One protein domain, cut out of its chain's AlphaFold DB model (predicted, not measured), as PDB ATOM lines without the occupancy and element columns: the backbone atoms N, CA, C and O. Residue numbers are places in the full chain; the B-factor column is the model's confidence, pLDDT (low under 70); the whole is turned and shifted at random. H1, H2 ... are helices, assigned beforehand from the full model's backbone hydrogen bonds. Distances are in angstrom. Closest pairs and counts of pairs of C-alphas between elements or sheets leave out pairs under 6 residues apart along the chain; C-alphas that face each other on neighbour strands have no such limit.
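Overview. This is residues 297 to 345 of the 345 residues of an uncharacterized protein of Meira miltonrushii (UniProt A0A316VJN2). What shape is this? It is a helical hairpin with unequal arms: the short helix H1 folds back beside the first part of the long helix H2, and residues 330 to 345 stick out as a free arm. What is it made of? The printed part has 49 residues with two named helices, H1 then H2, and no named strand; the class is all helix. How spread out is it? It is extended, a rod spanning 50 by 18 by 7 A, with a radius of gyration of the C-alphas of 15.0 A.

Along the chain. Where is the longest helix? H2 is residues 315 to 343, 42.2 A from C-alpha 315 at (-13.118, 37.846, -25.338) to C-alpha 343 at (28.475, 44.560, -28.428). Where is the other? H1 is residues 299 to 311, 18.3 A long, and begins at C-alpha 299 at (4.207, 30.558, -21.717).

Arrangement. How does H1 stand to H2? They touch and form a helical hairpin, at a shallow tilt of 19 degrees, opposite ways. Where do they come closest? H2 touches H1 with residues 315 to 325 alone, and the closest C-alphas, those of Ala 309 and Trp 318, are 5.2 A apart. Are the backbones well formed? In H1 and H2 every O i to N i+4 pair is within hydrogen-bond range.

Size, cuts and confidence. How far does it reach? The two C-alphas farthest apart, those of Arg 312 and Ser 345, are 50.5 A apart. Is it continuous? The printed part has no cut, and the link from H1 to H2 is tight, with 3 residues. Is confidence low anywhere? No printed residue is under 70, and the mean pLDDT of the printed part is 93.0.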
ATOM      1  N   LEU A 297       4.665  36.729 -19.021       91.06
ATOM      2  CA  LEU A 297       4.237  35.557 -18.282       91.06
ATOM      3  C   LEU A 297       4.957  34.340 -18.883       91.06
ATOM      4  O   LEU A 297       5.149  34.275 -20.109       91.06
ATOM      5  N   PRO A 298       5.368  33.360 -18.063       92.44
ATOM      6  CA  PRO A 298       5.848  32.102 -18.603       92.44
ATOM      7  C   PRO A 298       4.754  31.510 -19.497       92.44
ATOM      8  O   PRO A 298       3.573  31.536 -19.154       92.44
ATOM      9  N   VAL A 299       5.146  30.971 -20.655       89.19
ATOM     10  CA  VAL A 299       4.207  30.558 -21.717       89.19
ATOM     11  C   VAL A 299       3.094  29.646 -21.190       89.19
ATOM     12  O   VAL A 299       1.937  29.816 -21.559       89.19
ATOM     13  N   GLY A 300       3.412  28.717 -20.283       91.50
ATOM     14  CA  GLY A 300       2.416  27.821 -19.686       91.50
ATOM     15  C   GLY A 300       1.354  28.541 -18.848       91.50
ATOM     16  O   GLY A 300       0.194  28.140 -18.856       91.50
ATOM     17  N   GLU A 301       1.720  29.624 -18.164       94.31
ATOM     18  CA  GLU A 301       0.783  30.439 -17.388       94.31
ATOM     19  C   GLU A 301      -0.049  31.346 -18.296       94.31
ATOM     20  O   GLU A 301      -1.259  31.439 -18.111       94.31
ATOM     21  N   ALA A 302       0.562  31.933 -19.330       93.38
ATOM     22  CA  ALA A 302      -0.156  32.721 -20.330       93.38
ATOM     23  C   ALA A 302      -1.228  31.883 -21.052       93.38
ATOM     24  O   ALA A 302      -2.364  32.329 -21.196       93.38
ATOM     25  N   VAL A 303      -0.897  30.648 -21.455       92.62
ATOM     26  CA  VAL A 303      -1.857  29.717 -22.079       92.62
ATOM     27  C   VAL A 303      -2.982  29.368 -21.112       92.62
ATOM     28  O   VAL A 303      -4.146  29.445 -21.489       92.62
ATOM     29  N   LYS A 304      -2.658  29.074 -19.849       96.25
ATOM     30  CA  LYS A 304      -3.674  28.786 -18.834       96.25
ATOM     31  C   LYS A 304      -4.631  29.967 -18.625       96.25
ATOM     32  O   LYS A 304      -5.837  29.764 -18.564       96.25
ATOM     33  N   GLN A 305      -4.117  31.198 -18.563       96.19
ATOM     34  CA  GLN A 305      -4.953  32.397 -18.432       96.19
ATOM     35  C   GLN A 305      -5.816  32.646 -19.680       96.19
ATOM     36  O   GLN A 305      -6.960  33.087 -19.557       96.19
ATOM     37  N   LEU A 306      -5.296  32.349 -20.878       94.81
ATOM     38  CA  LEU A 306      -6.078  32.400 -22.117       94.81
ATOM     39  C   LEU A 306      -7.217  31.373 -22.087       94.81
ATOM     40  O   LEU A 306      -8.351  31.741 -22.388       94.81
ATOM     41  N   ASP A 307      -6.946  30.132 -21.679       93.81
ATOM     42  CA  ASP A 307      -7.967  29.086 -21.550       93.81
ATOM     43  C   ASP A 307      -9.041  29.485 -20.525       93.81
ATOM     44  O   ASP A 307     -10.234  29.436 -20.827       93.81
ATOM     45  N   GLU A 308      -8.641  30.012 -19.362       96.56
ATOM     46  CA  GLU A 308      -9.565  30.535 -18.344       96.56
ATOM     47  C   GLU A 308     -10.409  31.724 -18.850       96.56
ATOM     48  O   GLU A 308     -11.546  31.922 -18.411       96.56
ATOM     49  N   ALA A 309      -9.887  32.554 -19.759       94.25
ATOM     50  CA  ALA A 309     -10.658  33.631 -20.388       94.25
ATOM     51  C   ALA A 309     -11.667  33.090 -21.418       94.25
ATOM     52  O   ALA A 309     -12.806  33.566 -21.471       94.25
ATOM     53  N   VAL A 310     -11.287  32.063 -22.187       93.56
ATOM     54  CA  VAL A 310     -12.177  31.382 -23.145       93.56
ATOM     55  C   VAL A 310     -13.306  30.650 -22.424       93.56
ATOM     56  O   VAL A 310     -14.461  30.795 -22.823       93.56
ATOM     57  N   GLU A 311     -13.007  29.919 -21.349       91.31
ATOM     58  CA  GLU A 311     -14.014  29.217 -20.540       91.31
ATOM     59  C   GLU A 311     -15.044  30.181 -19.936       91.31
ATOM     60  O   GLU A 311     -16.232  29.862 -19.860       91.31
ATOM     61  N   ARG A 312     -14.611  31.393 -19.568       95.06
ATOM     62  CA  ARG A 312     -15.497  32.467 -19.095       95.06
ATOM     63  C   ARG A 312     -16.269  33.171 -20.215       95.06
ATOM     64  O   ARG A 312     -17.177  33.946 -19.918       95.06
ATOM     65  N   GLY A 313     -15.933  32.921 -21.480       88.06
ATOM     66  CA  GLY A 313     -16.504  33.627 -22.627       88.06
ATOM     67  C   GLY A 313     -16.120  35.110 -22.679       88.06
ATOM     68  O   GLY A 313     -16.825  35.899 -23.309       88.06
ATOM     69  N   ASP A 314     -15.028  35.500 -22.017       96.31
ATOM     70  CA  ASP A 314     -14.565  36.883 -21.947       96.31
ATOM     71  C   ASP A 314     -13.502  37.149 -23.020       96.31
ATOM     72  O   ASP A 314     -12.292  37.007 -22.820       96.31
ATOM     73  N   ALA A 315     -13.980  37.538 -24.202       86.38
ATOM     74  CA  ALA A 315     -13.118  37.846 -25.338       86.38
ATOM     75  C   ALA A 315     -12.201  39.057 -25.086       86.38
ATOM     76  O   ALA A 315     -11.122  39.128 -25.675       86.38
ATOM     77  N   ALA A 316     -12.610  40.006 -24.234       89.44
ATOM     78  CA  ALA A 316     -11.808  41.187 -23.935       89.44
ATOM     79  C   ALA A 316     -10.592  40.803 -23.085       89.44
ATOM     80  O   ALA A 316      -9.466  41.137 -23.457       89.44
ATOM     81  N   ALA A 317     -10.807  40.015 -22.027       92.31
ATOM     82  CA  ALA A 317      -9.724  39.485 -21.202       92.31
ATOM     83  C   ALA A 317      -8.752  38.623 -22.022       92.31
ATOM     84  O   ALA A 317      -7.535  38.765 -21.899       92.31
ATOM     85  N   TRP A 318      -9.273  37.773 -22.913       94.94
ATOM     86  CA  TRP A 318      -8.439  36.951 -23.796       94.94
ATOM     87  C   TRP A 318      -7.524  37.802 -24.689       94.94
ATOM     88  O   TRP A 318      -6.316  37.564 -24.764       94.94
ATOM     89  N   MET A 319      -8.086  38.831 -25.333       91.38
ATOM     90  CA  MET A 319      -7.322  39.757 -26.172       91.38
ATOM     91  C   MET A 319      -6.288  40.543 -25.365       91.38
ATOM     92  O   MET A 319      -5.179  40.766 -25.854       91.38
ATOM     93  N   GLU A 320      -6.627  40.949 -24.143       92.38
ATOM     94  CA  GLU A 320      -5.709  41.663 -23.261       92.38
ATOM     95  C   GLU A 320      -4.489  40.800 -22.921       92.38
ATOM     96  O   GLU A 320      -3.360  41.232 -23.168       92.38
ATOM     97  N   ILE A 321      -4.703  39.562 -22.459       92.81
ATOM     98  CA  ILE A 321      -3.631  38.610 -22.120       92.81
ATOM     99  C   ILE A 321      -2.725  38.374 -23.334       92.81
ATOM    100  O   ILE A 321      -1.498  38.449 -23.234       92.81
ATOM    101  N   LEU A 322      -3.323  38.157 -24.507       92.31
ATOM    102  CA  LEU A 322      -2.582  37.918 -25.742       92.31
ATOM    103  C   LEU A 322      -1.765  39.146 -26.168       92.31
ATOM    104  O   LEU A 322      -0.606  39.021 -26.570       92.31
ATOM    105  N   SER A 323      -2.349  40.342 -26.061       90.62
ATOM    106  CA  SER A 323      -1.663  41.595 -26.386       90.62
ATOM    107  C   SER A 323      -0.493  41.872 -25.439       90.62
ATOM    108  O   SER A 323       0.584  42.261 -25.899       90.62
ATOM    109  N   ARG A 324      -0.672  41.599 -24.140       91.75
ATOM    110  CA  ARG A 324       0.361  41.743 -23.112       91.75
ATOM    111  C   ARG A 324       1.543  40.827 -23.412       91.75
ATOM    112  O   ARG A 324       2.674  41.304 -23.463       91.75
ATOM    113  N   GLN A 325       1.279  39.557 -23.728       93.44
ATOM    114  CA  GLN A 325       2.328  38.593 -24.055       93.44
ATOM    115  C   GLN A 325       3.103  38.973 -25.327       93.44
ATOM    116  O   GLN A 325       4.333  38.979 -25.323       93.44
ATOM    117  N   LEU A 326       2.407  39.363 -26.402       90.44
ATOM    118  CA  LEU A 326       3.055  39.789 -27.652       90.44
ATOM    119  C   LEU A 326       3.917  41.044 -27.475       90.44
ATOM    120  O   LEU A 326       4.966  41.170 -28.113       90.44
ATOM    121  N   ASN A 327       3.464  41.993 -26.657       91.50
ATOM    122  CA  ASN A 327       4.220  43.209 -26.377       91.50
ATOM    123  C   ASN A 327       5.462  42.910 -25.529       91.50
ATOM    124  O   ASN A 327       6.537  43.429 -25.843       91.50
ATOM    125  N   ALA A 328       5.342  42.036 -24.528       90.94
ATOM    126  CA  ALA A 328       6.463  41.614 -23.694       90.94
ATOM    127  C   ALA A 328       7.540  40.870 -24.507       90.94
ATOM    128  O   ALA A 328       8.719  41.220 -24.435       90.94
ATOM    129  N   GLU A 329       7.152  39.921 -25.367       88.62
ATOM    130  CA  GLU A 329       8.100  39.218 -26.249       88.62
ATOM    131  C   GLU A 329       8.789  40.166 -27.235       88.62
ATOM    132  O   GLU A 329      10.007  40.105 -27.424       88.62
ATOM    133  N   ARG A 330       8.033  41.093 -27.837       91.62
ATOM    134  CA  ARG A 330       8.604  42.092 -28.750       91.62
ATOM    135  C   ARG A 330       9.641  42.965 -28.051       91.62
ATOM    136  O   ARG A 330      10.646  43.317 -28.667       91.62
ATOM    137  N   ARG A 331       9.396  43.351 -26.799       91.56
ATOM    138  CA  ARG A 331      10.335  44.161 -26.019       91.56
ATOM    139  C   ARG A 331      11.634  43.402 -25.759       91.56
ATOM    140  O   ARG A 331      12.695  43.963 -26.013       91.56
ATOM    141  N   ILE A 332      11.555  42.129 -25.372       91.50
ATOM    142  CA  ILE A 332      12.739  41.275 -25.184       91.50
ATOM    143  C   ILE A 332      13.544  41.158 -26.480       91.50
ATOM    144  O   ILE A 332      14.761  41.321 -26.467       91.50
ATOM    145  N   GLU A 333      12.874  40.944 -27.613       92.81
ATOM    146  CA  GLU A 333      13.541  40.885 -28.919       92.81
ATOM    147  C   GLU A 333      14.262  42.207 -29.254       92.81
ATOM    148  O   GLU A 333      15.367  42.204 -29.805       92.81
ATOM    149  N   LEU A 334      13.654  43.352 -28.926       94.88
ATOM    150  CA  LEU A 334      14.265  44.668 -29.129       94.88
ATOM    151  C   LEU A 334      15.476  44.887 -28.217       94.88
ATOM    152  O   LEU A 334      16.509  45.351 -28.702       94.88
ATOM    153  N   GLU A 335      15.375  44.523 -26.941       95.44
ATOM    154  CA  GLU A 335      16.473  44.614 -25.973       95.44
ATOM    155  C   GLU A 335      17.647  43.704 -26.375       95.44
ATOM    156  O   GLU A 335      18.809  44.124 -26.329       95.44
ATOM    157  N   GLU A 336      17.369  42.496 -26.874       96.06
ATOM    158  CA  GLU A 336      18.395  41.587 -27.393       96.06
ATOM    159  C   GLU A 336      19.091  42.175 -28.629       96.06
ATOM    160  O   GLU A 336      20.323  42.172 -28.726       96.06
ATOM    161  N   ARG A 337      18.326  42.735 -29.574       95.62
ATOM    162  CA  ARG A 337      18.893  43.404 -30.757       95.62
ATOM    163  C   ARG A 337      19.739  44.610 -30.372       95.62
ATOM    164  O   ARG A 337      20.815  44.793 -30.939       95.62
ATOM    165  N   GLN A 338      19.279  45.409 -29.414       97.06
ATOM    166  CA  GLN A 338      20.025  46.558 -28.916       97.06
ATOM    167  C   GLN A 338      21.343  46.122 -28.268       97.06
ATOM    168  O   GLN A 338      22.386  46.687 -28.589       97.06
ATOM    169  N   SER A 339      21.310  45.055 -27.468       97.12
ATOM    170  CA  SER A 339      22.494  44.467 -26.830       97.12
ATOM    171  C   SER A 339      23.504  43.934 -27.854       97.12
ATOM    172  O   SER A 339      24.711  44.152 -27.724       97.12
ATOM    173  N   ARG A 340      23.023  43.286 -28.925       95.69
ATOM    174  CA  ARG A 340      23.871  42.814 -30.035       95.69
ATOM    175  C   ARG A 340      24.523  43.971 -30.794       95.69
ATOM    176  O   ARG A 340      25.696  43.875 -31.138       95.69
ATOM    177  N   MET A 341      23.795  45.067 -31.027       95.12
ATOM    178  CA  MET A 341      24.350  46.258 -31.681       95.12
ATOM    179  C   MET A 341      25.429  46.923 -30.819       95.12
ATOM    180  O   MET A 341      26.504  47.231 -31.338       95.12
ATOM    181  N   SER A 342      25.191  47.071 -29.510       97.12
ATOM    182  CA  SER A 342      26.182  47.651 -28.593       97.12
ATOM    183  C   SER A 342      27.433  46.790 -28.428       97.12
ATOM    184  O   SER A 342      28.509  47.339 -28.253       97.12
ATOM    185  N   ALA A 343      27.320  45.460 -28.513       95.38
ATOM    186  CA  ALA A 343      28.475  44.560 -28.428       95.38
ATOM    187  C   ALA A 343      29.335  44.539 -29.708       95.38
ATOM    188  O   ALA A 343      30.466  44.065 -29.680       95.38
ATOM    189  N   SER A 344      28.789  45.008 -30.835       94.88
ATOM    190  CA  SER A 344      29.481  45.052 -32.131       94.88
ATOM    191  C   SER A 344      30.179  46.384 -32.440       94.88
ATOM    192  O   SER A 344      30.839  46.477 -33.475       94.88
ATOM    193  N   SER A 345      29.994  47.399 -31.587       83.75
ATOM    194  CA  SER A 345      30.582  48.745 -31.726       83.75
ATOM    195  C   SER A 345      31.870  48.870 -30.923       83.75
ATOM    196  O   SER A 345      32.808  49.516 -31.435       83.75
TER     197      SER A 345